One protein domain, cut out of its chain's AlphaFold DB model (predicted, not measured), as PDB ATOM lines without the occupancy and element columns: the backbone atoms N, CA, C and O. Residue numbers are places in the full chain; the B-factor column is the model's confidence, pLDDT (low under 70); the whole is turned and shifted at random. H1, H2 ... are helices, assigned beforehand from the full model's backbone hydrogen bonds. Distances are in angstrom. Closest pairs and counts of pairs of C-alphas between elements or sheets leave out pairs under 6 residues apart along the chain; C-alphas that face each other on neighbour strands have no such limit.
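Overview. This is residues 282 to 359 of the 361 residues of an uncharacterized protein of Cercospora beticola (UniProt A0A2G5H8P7). Two helices, H1 and H2, meet at a corner to make a V, and the third, H3, crosses both arms of the V on one side, like a bar, meeting H2 at residues 313 to 317 and then H1 at residues 292 to 302. The free beginning of H1, residues 282 to 290, sticks out at one end of the whole, and the long loop from H2 to H3 reaches out at the other, where residues 325 to 330 and 336 to 341 stand free. The printed part has 78 residues with three named helices in the order H1, H2, H3 and no named strand; the class is all helix. The whole is loose and elongated, with a radius of gyration of the C-alphas of 16.2 A and spans of 52 by 28 by 18 A.

Arrangement. Start with H1, residues 282 to 304, and go past Asp 305 to H2, residues 306 to 318. These two touch only at the corner by their link, with residues 301 to 303 of H1 and 308 to 309 of H2; the closest C-alphas, those of Leu 302 and Phe 309, are 4.8 A apart. Their lines stand at 71 degrees, only just about perpendicular. Then look at H3, residues 340 to 359. Its residues 344 to 351 touch residues 313 to 317 of H2, and the closest C-alphas, those of Leu 313 and Ile 347, are 6.6 A apart. H2 and H3 run opposite ways at a steep tilt of 68 degrees, only just short of about perpendicular. Farther along, residues 352 to 359 of H3 touch residues 292 to 302 of H1, where the closest C-alphas, those of Leu 299 and Ala 355, are 5.6 A apart. H1 and H3 run opposite ways at a steep tilt of 42 degrees. In H1 and H2 every O i to N i+4 pair is within hydrogen-bond range; in H3 it is 15 of 16.

Along the chain. Find C-alpha 282 at (40.997, 45.745, 121.363); from there H1 runs 32.3 A to C-alpha 304. H2 begins at C-alpha 306, at (37.893, 12.221, 108.278), and covers 18.5 A to C-alpha 318. H3 begins at C-alpha 340 and runs 29.4 A to C-alpha 359, at (48.330, 27.124, 118.680).

Size, cuts and confidence. The two C-alphas farthest apart, those of Asp 282 and Phe 337, are 53.4 A apart. Without the stretches that stand free, the body has 57 residues and spans 39 by 22 by 16 A. The link from H1 to H2 is tight, and the link from H2 to H3, residues 319 to 339, is long. The printed part has no cut. In the B-factor column you will find a mean pLDDT of 89.6 for the printed part, and no printed residue is under 70.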
ATOM      1  N   ASP A 282      42.184  46.602 121.269       92.06
ATOM      2  CA  ASP A 282      40.997  45.745 121.363       92.06
ATOM      3  C   ASP A 282      40.732  44.996 120.056       92.06
ATOM      4  O   ASP A 282      40.491  43.789 120.058       92.06
ATOM      5  N   ARG A 283      40.852  45.682 118.910       88.94
ATOM      6  CA  ARG A 283      40.716  45.038 117.601       88.94
ATOM      7  C   ARG A 283      41.821  44.012 117.362       88.94
ATOM      8  O   ARG A 283      41.533  42.952 116.819       88.94
ATOM      9  N   MET A 284      43.066  44.307 117.735       92.94
ATOM     10  CA  MET A 284      44.163  43.347 117.588       92.94
ATOM     11  C   MET A 284      43.963  42.122 118.473       92.94
ATOM     12  O   MET A 284      44.070  41.008 117.975       92.94
ATOM     13  N   VAL A 285      43.606  42.311 119.743       94.75
ATOM     14  CA  VAL A 285      43.292  41.217 120.670       94.75
ATOM     15  C   VAL A 285      42.121  40.393 120.141       94.75
ATOM     16  O   VAL A 285      42.205  39.171 120.120       94.75
ATOM     17  N   SER A 286      41.071  41.037 119.628       94.38
ATOM     18  CA  SER A 286      39.935  40.351 119.005       94.38
ATOM     19  C   SER A 286      40.350  39.539 117.772       94.38
ATOM     20  O   SER A 286      39.964  38.379 117.653       94.38
ATOM     21  N   LEU A 287      41.176  40.098 116.881       93.25
ATOM     22  CA  LEU A 287      41.684  39.390 115.700       93.25
ATOM     23  C   LEU A 287      42.595  38.216 116.070       93.25
ATOM     24  O   LEU A 287      42.514  37.168 115.436       93.25
ATOM     25  N   LEU A 288      43.445  38.378 117.086       93.38
ATOM     26  CA  LEU A 288      44.296  37.310 117.608       93.38
ATOM     27  C   LEU A 288      43.459  36.214 118.274       93.38
ATOM     28  O   LEU A 288      43.691  35.037 118.019       93.38
ATOM     29  N   GLY A 289      42.436  36.586 119.047       94.00
ATOM     30  CA  GLY A 289      41.473  35.652 119.624       94.00
ATOM     31  C   GLY A 289      40.714  34.871 118.552       94.00
ATOM     32  O   GLY A 289      40.637  33.651 118.626       94.00
ATOM     33  N   ALA A 290      40.237  35.547 117.502       94.88
ATOM     34  CA  ALA A 290      39.579  34.903 116.367       94.88
ATOM     35  C   ALA A 290      40.529  33.975 115.591       94.88
ATOM     36  O   ALA A 290      40.138  32.881 115.195       94.88
ATOM     37  N   LYS A 291      41.791  34.384 115.394       93.38
ATOM     38  CA  LYS A 291      42.846  33.553 114.791       93.38
ATOM     39  C   LYS A 291      43.121  32.299 115.614       93.38
ATOM     40  O   LYS A 291      43.252  31.230 115.027       93.38
ATOM     41  N   ARG A 292      43.196  32.437 116.938       93.94
ATOM     42  CA  ARG A 292      43.381  31.320 117.865       93.94
ATOM     43  C   ARG A 292      42.191  30.365 117.817       93.94
ATOM     44  O   ARG A 292      42.406  29.188 117.579       93.94
ATOM     45  N   ALA A 293      40.964  30.869 117.960       95.12
ATOM     46  CA  ALA A 293      39.755  30.047 117.887       95.12
ATOM     47  C   ALA A 293      39.676  29.279 116.555       95.12
ATOM     48  O   ALA A 293      39.481  28.072 116.546       95.12
ATOM     49  N   ALA A 294      39.963  29.948 115.431       94.25
ATOM     50  CA  ALA A 294      40.014  29.294 114.125       94.25
ATOM     51  C   ALA A 294      41.110  28.215 114.027       94.25
ATOM     52  O   ALA A 294      40.939  27.234 113.308       94.25
ATOM     53  N   ALA A 295      42.243  28.387 114.715       93.38
ATOM     54  CA  ALA A 295      43.286  27.368 114.783       93.38
ATOM     55  C   ALA A 295      42.876  26.179 115.674       93.38
ATOM     56  O   ALA A 295      43.185  25.042 115.321       93.38
ATOM     57  N   GLU A 296      42.153  26.424 116.775       94.06
ATOM     58  CA  GLU A 296      41.609  25.384 117.664       94.06
ATOM     59  C   GLU A 296      40.582  24.535 116.899       94.06
ATOM     60  O   GLU A 296      40.742  23.316 116.800       94.06
ATOM     61  N   ASP A 297      39.621  25.188 116.238       94.81
ATOM     62  CA  ASP A 297      38.612  24.542 115.392       94.81
ATOM     63  C   ASP A 297      39.249  23.739 114.249       94.81
ATOM     64  O   ASP A 297      38.822  22.621 113.948       94.81
ATOM     65  N   HIS A 298      40.291  24.286 113.610       94.12
ATOM     66  CA  HIS A 298      41.015  23.602 112.540       94.12
ATOM     67  C   HIS A 298      41.700  22.325 113.041       94.12
ATOM     68  O   HIS A 298      41.575  21.278 112.404       94.12
ATOM     69  N   LEU A 299      42.387  22.384 114.187       93.50
ATOM     70  CA  LEU A 299      43.042  21.213 114.769       93.50
ATOM     71  C   LEU A 299      42.022  20.145 115.186       93.50
ATOM     72  O   LEU A 299      42.232  18.961 114.915       93.50
ATOM     73  N   TRP A 300      40.917  20.546 115.818       94.25
ATOM     74  CA  TRP A 300      39.835  19.626 116.173       94.25
ATOM     75  C   TRP A 300      39.220  18.970 114.938       94.25
ATOM     76  O   TRP A 300      39.108  17.747 114.898       94.25
ATOM     77  N   SER A 301      38.931  19.743 113.891       95.75
ATOM     78  CA  SER A 301      38.366  19.217 112.643       95.75
ATOM     79  C   SER A 301      39.314  18.234 111.950       95.75
ATOM     80  O   SER A 301      38.876  17.183 111.491       95.75
ATOM     81  N   LEU A 302      40.625  18.513 111.932       94.12
ATOM     82  CA  LEU A 302      41.628  17.574 111.410       94.12
ATOM     83  C   LEU A 302      41.656  16.246 112.180       94.12
ATOM     84  O   LEU A 302      42.000  15.215 111.604       94.12
ATOM     85  N   ARG A 303      41.338  16.267 113.477       92.62
ATOM     86  CA  ARG A 303      41.369  15.081 114.337       92.62
ATOM     87  C   ARG A 303      40.070  14.279 114.287       92.62
ATOM     88  O   ARG A 303      40.123  13.055 114.389       92.62
ATOM     89  N   GLU A 304      38.931  14.955 114.194       95.69
ATOM     90  CA  GLU A 304      37.615  14.355 114.441       95.69
ATOM     91  C   GLU A 304      36.778  14.147 113.174       95.69
ATOM     92  O   GLU A 304      35.897  13.288 113.177       95.69
ATOM     93  N   ASP A 305      37.073  14.856 112.079       96.81
ATOM     94  CA  ASP A 305      36.360  14.727 110.806       96.81
ATOM     95  C   ASP A 305      37.279  14.146 109.705       96.81
ATOM     96  O   ASP A 305      38.114  14.857 109.131       96.81
ATOM     97  N   PRO A 306      37.116  12.854 109.344       95.69
ATOM     98  CA  PRO A 306      37.893  12.221 108.278       95.69
ATOM     99  C   PRO A 306      37.719  12.876 106.901       95.69
ATOM    100  O   PRO A 306      38.646  12.844 106.084       95.69
ATOM    101  N   LEU A 307      36.546  13.454 106.618       96.69
ATOM    102  CA  LEU A 307      36.280  14.138 105.355       96.69
ATOM    103  C   LEU A 307      37.010  15.481 105.319       96.69
ATOM    104  O   LEU A 307      37.669  15.777 104.321       96.69
ATOM    105  N   TYR A 308      36.950  16.255 106.406       95.25
ATOM    106  CA  TYR A 308      37.727  17.489 106.542       95.25
ATOM    107  C   TYR A 308      39.226  17.213 106.393       95.25
ATOM    108  O   TYR A 308      39.877  17.822 105.546       95.25
ATOM    109  N   PHE A 309      39.751  16.217 107.118       94.44
ATOM    110  CA  PHE A 309      41.149  15.794 107.022       94.44
ATOM    111  C   PHE A 309      41.549  15.443 105.582       94.44
ATOM    112  O   PHE A 309      42.524  15.980 105.051       94.44
ATOM    113  N   SER A 310      40.774  14.584 104.907       95.12
ATOM    114  CA  SER A 310      41.069  14.205 103.522       95.12
ATOM    115  C   SER A 310      41.008  15.396 102.564       95.12
ATOM    116  O   SER A 310      41.795  15.438 101.615       95.12
ATOM    117  N   ASN A 311      40.076  16.331 102.759       95.62
ATOM    118  CA  ASN A 311      39.942  17.506 101.903       95.62
ATOM    119  C   ASN A 311      41.112  18.471 102.108       95.62
ATOM    120  O   ASN A 311      41.740  18.855 101.125       95.62
ATOM    121  N   THR A 312      41.489  18.769 103.354       93.88
ATOM    122  CA  THR A 312      42.637  19.635 103.661       93.88
ATOM    123  C   THR A 312      43.937  19.099 103.055       93.88
ATOM    124  O   THR A 312      44.684  19.854 102.432       93.88
ATOM    125  N   LEU A 313      44.207  17.790 103.157       93.69
ATOM    126  CA  LEU A 313      45.413  17.210 102.554       93.69
ATOM    127  C   LEU A 313      45.403  17.290 101.018       93.69
ATOM    128  O   LEU A 313      46.449  17.512 100.404       93.69
ATOM    129  N   ARG A 314      44.237  17.114 100.385       92.75
ATOM    130  CA  ARG A 314      44.084  17.231  98.925       92.75
ATOM    131  C   ARG A 314      44.257  18.667  98.450       92.75
ATOM    132  O   ARG A 314      45.023  18.885  97.516       92.75
ATOM    133  N   GLU A 315      43.633  19.629  99.124       92.44
ATOM    134  CA  GLU A 315      43.827  21.051  98.838       92.44
ATOM    135  C   GLU A 315      45.305  21.423  98.960       92.44
ATOM    136  O   GLU A 315      45.875  22.027  98.052       92.44
ATOM    137  N   MET A 316      45.974  20.996 100.035       90.00
ATOM    138  CA  MET A 316      47.395  21.281 100.202       90.00
ATOM    139  C   MET A 316      48.243  20.644  99.098       90.00
ATOM    140  O   MET A 316      49.188  21.276  98.622       90.00
ATOM    141  N   ARG A 317      47.901  19.424  98.657       90.06
ATOM    142  CA  ARG A 317      48.538  18.779  97.501       90.06
ATOM    143  C   ARG A 317      48.400  19.639  96.252       90.06
ATOM    144  O   ARG A 317      49.410  19.892  95.610       90.06
ATOM    145  N   GLU A 318      47.197  20.089  95.919       89.38
ATOM    146  CA  GLU A 318      46.928  20.876  94.705       89.38
ATOM    147  C   GLU A 318      47.733  22.182  94.642       89.38
ATOM    148  O   GLU A 318      48.118  22.616  93.558       89.38
ATOM    149  N   HIS A 319      48.074  22.764  95.796       88.25
ATOM    150  CA  HIS A 319      48.875  23.987  95.895       88.25
ATOM    151  C   HIS A 319      50.394  23.736  95.983       88.25
ATOM    152  O   HIS A 319      51.174  24.667  96.211       88.25
ATOM    153  N   ARG A 320      50.856  22.491  95.806       87.12
ATOM    154  CA  ARG A 320      52.286  22.162  95.785       87.12
ATOM    155  C   ARG A 320      52.923  22.558  94.462       87.12
ATOM    156  O   ARG A 320      52.545  22.075  93.398       87.12
ATOM    157  N   GLN A 321      53.987  23.354  94.553       86.75
ATOM    158  CA  GLN A 321      54.834  23.701  93.411       86.75
ATOM    159  C   GLN A 321      55.382  22.463  92.683       86.75
ATOM    160  O   GLN A 321      55.616  22.512  91.482       86.75
ATOM    161  N   GLU A 322      55.556  21.340  93.388       86.44
ATOM    162  CA  GLU A 322      56.029  20.081  92.820       86.44
ATOM    163  C   GLU A 322      55.075  19.506  91.758       86.44
ATOM    164  O   GLU A 322      55.526  18.761  90.893       86.44
ATOM    165  N   LEU A 323      53.786  19.866  91.782       86.44
ATOM    166  CA  LEU A 323      52.814  19.477  90.752       86.44
ATOM    167  C   LEU A 323      52.856  20.376  89.507       86.44
ATOM    168  O   LEU A 323      52.248  20.046  88.487       86.44
ATOM    169  N   ILE A 324      53.568  21.503  89.563       88.50
ATOM    170  CA  ILE A 324      53.713  22.420  88.435       88.50
ATOM    171  C   ILE A 324      54.833  21.901  87.529       88.50
ATOM    172  O   ILE A 324      55.954  21.641  87.968       88.50
ATOM    173  N   LYS A 325      54.531  21.752  86.238       87.62
ATOM    174  CA  LYS A 325      55.523  21.346  85.236       87.62
ATOM    175  C   LYS A 325      56.540  22.462  84.998       87.62
ATOM    176  O   LYS A 325      56.194  23.642  85.021       87.62
ATOM    177  N   ASP A 326      57.786  22.080  84.731       87.38
ATOM    178  CA  ASP A 326      58.827  23.041  84.362       87.38
ATOM    179  C   ASP A 326      58.544  23.691  82.991       87.38
ATOM    180  O   ASP A 326      57.630  23.305  82.257       87.38
ATOM    181  N   THR A 327      59.366  24.669  82.603       91.81
ATOM    182  CA  THR A 327      59.252  25.369  81.308       91.81
ATOM    183  C   THR A 327      59.410  24.457  80.086       91.81
ATOM    184  O   THR A 327      59.126  24.876  78.967       91.81
ATOM    185  N   ARG A 328      59.845  23.205  80.275       90.94
ATOM    186  CA  ARG A 328      59.968  22.169  79.240       90.94
ATOM    187  C   ARG A 328      58.875  21.102  79.364       90.94
ATOM    188  O   ARG A 328      58.990  20.043  78.749       90.94
ATOM    189  N   GLY A 329      57.844  21.348  80.173       88.12
ATOM    190  CA  GLY A 329      56.731  20.430  80.400       88.12
ATOM    191  C   GLY A 329      57.087  19.189  81.224       88.12
ATOM    192  O   GLY A 329      56.299  18.243  81.251       88.12
ATOM    193  N   LYS A 330      58.256  19.153  81.878       87.31
ATOM    194  CA  LYS A 330      58.704  18.004  82.674       87.31
ATOM    195  C   LYS A 330      58.200  18.096  84.107       87.31
ATOM    196  O   LYS A 330      58.143  19.170  84.698       87.31
ATOM    197  N   GLU A 331      57.905  16.934  84.677       85.38
ATOM    198  CA  GLU A 331      57.549  16.801  86.088       85.38
ATOM    199  C   GLU A 331      58.734  17.112  87.005       85.38
ATOM    200  O   GLU A 331      59.909  16.868  86.663       85.38
ATOM    201  N   HIS A 332      58.389  17.604  88.196       84.00
ATOM    202  CA  HIS A 332      59.333  17.855  89.269       84.00
ATOM    203  C   HIS A 332      60.112  16.570  89.606       84.00
ATOM    204  O   HIS A 332      59.507  15.500  89.704       84.00
ATOM    205  N   PRO A 333      61.443  16.629  89.814       83.19
ATOM    206  CA  PRO A 333      62.261  15.445  90.094       83.19
ATOM    207  C   PRO A 333      61.748  14.557  91.238       83.19
ATOM    208  O   PRO A 333      61.938  13.346  91.183       83.19
ATOM    209  N   TYR A 334      61.070  15.141  92.231       77.25
ATOM    210  CA  TYR A 334      60.473  14.409  93.357       77.25
ATOM    211  C   TYR A 334      59.258  13.548  93.005       77.25
ATOM    212  O   TYR A 334      58.955  12.643  93.768       77.25
ATOM    213  N   LEU A 335      58.586  13.789  91.877       79.12
ATOM    214  CA  LEU A 335      57.439  12.982  91.436       79.12
ATOM    215  C   LEU A 335      57.830  11.912  90.417       79.12
ATOM    216  O   LEU A 335      57.061  10.998  90.128       79.12
ATOM    217  N   ARG A 336      59.063  11.980  89.906       74.06
ATOM    218  CA  ARG A 336      59.587  10.971  88.989       74.06
ATOM    219  C   ARG A 336      59.717   9.633  89.705       74.06
ATOM    220  O   ARG A 336      60.083   9.570  90.878       74.06
ATOM    221  N   PHE A 337      59.500   8.557  88.954       78.94
ATOM    222  CA  PHE A 337      59.634   7.178  89.432       78.94
ATOM    223  C   PHE A 337      58.610   6.770  90.509       78.94
ATOM    224  O   PHE A 337      58.909   5.901  91.321       78.94
ATOM    225  N   GLY A 338      57.415   7.375  90.521       71.19
ATOM    226  CA  GLY A 338      56.301   6.912  91.361       71.19
ATOM    227  C   GLY A 338      56.441   7.219  92.856       71.19
ATOM    228  O   GLY A 338      55.842   6.532  93.671       71.19
ATOM    229  N   ARG A 339      57.214   8.249  93.220       79.06
ATOM    230  CA  ARG A 339      57.483   8.668  94.612       79.06
ATOM    231  C   ARG A 339      56.390   9.559  95.222       79.06
ATOM    232  O   ARG A 339      56.672  10.513  95.950       79.06
ATOM    233  N   GLU A 340      55.131   9.309  94.873       82.31
ATOM    234  CA  GLU A 340      54.009  10.107  95.385       82.31
ATOM    235  C   GLU A 340      53.816   9.939  96.900       82.31
ATOM    236  O   GLU A 340      53.344  10.853  97.573       82.31
ATOM    237  N   ASP A 341      54.231   8.801  97.448       85.75
ATOM    238  CA  ASP A 341      54.252   8.497  98.878       85.75
ATOM    239  C   ASP A 341      55.094   9.499  99.682       85.75
ATOM    240  O   ASP A 341      54.663   9.965 100.738       85.75
ATOM    241  N   ILE A 342      56.252   9.911  99.156       84.94
ATOM    242  CA  ILE A 342      57.117  10.915  99.791       84.94
ATOM    243  C   ILE A 342      56.421  12.279  99.825       84.94
ATOM    244  O   ILE A 342      56.454  12.965 100.852       84.94
ATOM    245  N   LEU A 343      55.755  12.662  98.729       85.94
ATOM    246  CA  LEU A 343      54.979  13.901  98.674       85.94
ATOM    247  C   LEU A 343      53.854  13.881  99.720       85.94
ATOM    248  O   LEU A 343      53.701  14.840 100.478       85.94
ATOM    249  N   TRP A 344      53.097  12.785  99.795       89.50
ATOM    250  CA  TRP A 344      52.021  12.631 100.772       89.50
ATOM    251  C   TRP A 344      52.525  12.623 102.215       89.50
ATOM    252  O   TRP A 344      51.911  13.264 103.070       89.50
ATOM    253  N   GLY A 345      53.662  11.979 102.489       89.25
ATOM    254  CA  GLY A 345      54.303  12.009 103.803       89.25
ATOM    255  C   GLY A 345      54.659  13.432 104.239       89.25
ATOM    256  O   GLY A 345      54.369  13.828 105.367       89.25
ATOM    257  N   TRP A 346      55.206  14.241 103.328       86.38
ATOM    258  CA  TRP A 346      55.545  15.642 103.597       86.38
ATOM    259  C   TRP A 346      54.319  16.519 103.821       86.38
ATOM    260  O   TRP A 346      54.321  17.345 104.732       86.38
ATOM    261  N   ILE A 347      53.286  16.363 102.990       90.88
ATOM    262  CA  ILE A 347      52.035  17.117 103.128       90.88
ATOM    263  C   ILE A 347      51.389  16.792 104.472       90.88
ATOM    264  O   ILE A 347      51.086  17.705 105.235       90.88
ATOM    265  N   THR A 348      51.262  15.506 104.796       90.56
ATOM    266  CA  THR A 348      50.654  15.053 106.052       90.56
ATOM    267  C   THR A 348      51.431  15.574 107.255       90.56
ATOM    268  O   THR A 348      50.849  16.180 108.151       90.56
ATOM    269  N   HIS A 349      52.759  15.407 107.258       89.62
ATOM    270  CA  HIS A 349      53.599  15.909 108.338       89.62
ATOM    271  C   HIS A 349      53.470  17.427 108.499       89.62
ATOM    272  O   HIS A 349      53.327  17.914 109.621       89.62
ATOM    273  N   ARG A 350      53.490  18.178 107.393       89.06
ATOM    274  CA  ARG A 350      53.399  19.638 107.417       89.06
ATOM    275  C   ARG A 350      52.046  20.122 107.920       89.06
ATOM    276  O   ARG A 350      52.043  20.996 108.778       89.06
ATOM    277  N   GLU A 351      50.937  19.592 107.412       90.19
ATOM    278  CA  GLU A 351      49.600  20.061 107.797       90.19
ATOM    279  C   GLU A 351      49.307  19.771 109.265       90.19
ATOM    280  O   GLU A 351      48.908  20.675 109.999       90.19
ATOM    281  N   VAL A 352      49.630  18.562 109.733       88.62
ATOM    282  CA  VAL A 352      49.457  18.202 111.144       88.62
ATOM    283  C   VAL A 352      50.364  19.059 112.031       88.62
ATOM    284  O   VAL A 352      49.882  19.704 112.956       88.62
ATOM    285  N   SER A 353      51.664  19.146 111.729       88.75
ATOM    286  CA  SER A 353      52.605  19.908 112.569       88.75
ATOM    287  C   SER A 353      52.306  21.411 112.566       88.75
ATOM    288  O   SER A 353      52.417  22.068 113.595       88.75
ATOM    289  N   SER A 354      51.895  21.968 111.424       88.19
ATOM    290  CA  SER A 354      51.504  23.377 111.277       88.19
ATOM    291  C   SER A 354      50.261  23.711 112.098       88.19
ATOM    292  O   SER A 354      50.216  24.772 112.717       88.19
ATOM    293  N   ALA A 355      49.271  22.811 112.140       87.81
ATOM    294  CA  ALA A 355      48.079  22.995 112.960       87.81
ATOM    295  C   ALA A 355      48.425  23.085 114.457       87.81
ATOM    296  O   ALA A 355      47.943  23.994 115.128       87.81
ATOM    297  N   PHE A 356      49.323  22.225 114.953       86.62
ATOM    298  CA  PHE A 356      49.821  22.306 116.332       86.62
ATOM    299  C   PHE A 356      50.653  23.571 116.589       86.62
ATOM    300  O   PHE A 356      50.392  24.294 117.548       86.62
ATOM    301  N   MET A 357      51.611  23.896 115.712       87.50
ATOM    302  CA  MET A 357      52.481  25.062 115.912       87.50
ATOM    303  C   MET A 357      51.711  26.385 115.963       87.50
ATOM    304  O   MET A 357      52.067  27.252 116.749       87.50
ATOM    305  N   LYS A 358      50.642  26.537 115.170       85.25
ATOM    306  CA  LYS A 358      49.797  27.748 115.164       85.25
ATOM    307  C   LYS A 358      49.061  28.003 116.487       85.25
ATOM    308  O   LYS A 358      48.519  29.092 116.652       85.25
ATOM    309  N   LEU A 359      48.974  27.008 117.370       82.25
ATOM    310  CA  LEU A 359      48.330  27.124 118.680       82.25
ATOM    311  C   LEU A 359      49.321  27.350 119.816       82.25
ATOM    312  O   LEU A 359      48.969  27.986 120.806       82.25
TER     313      LEU A 359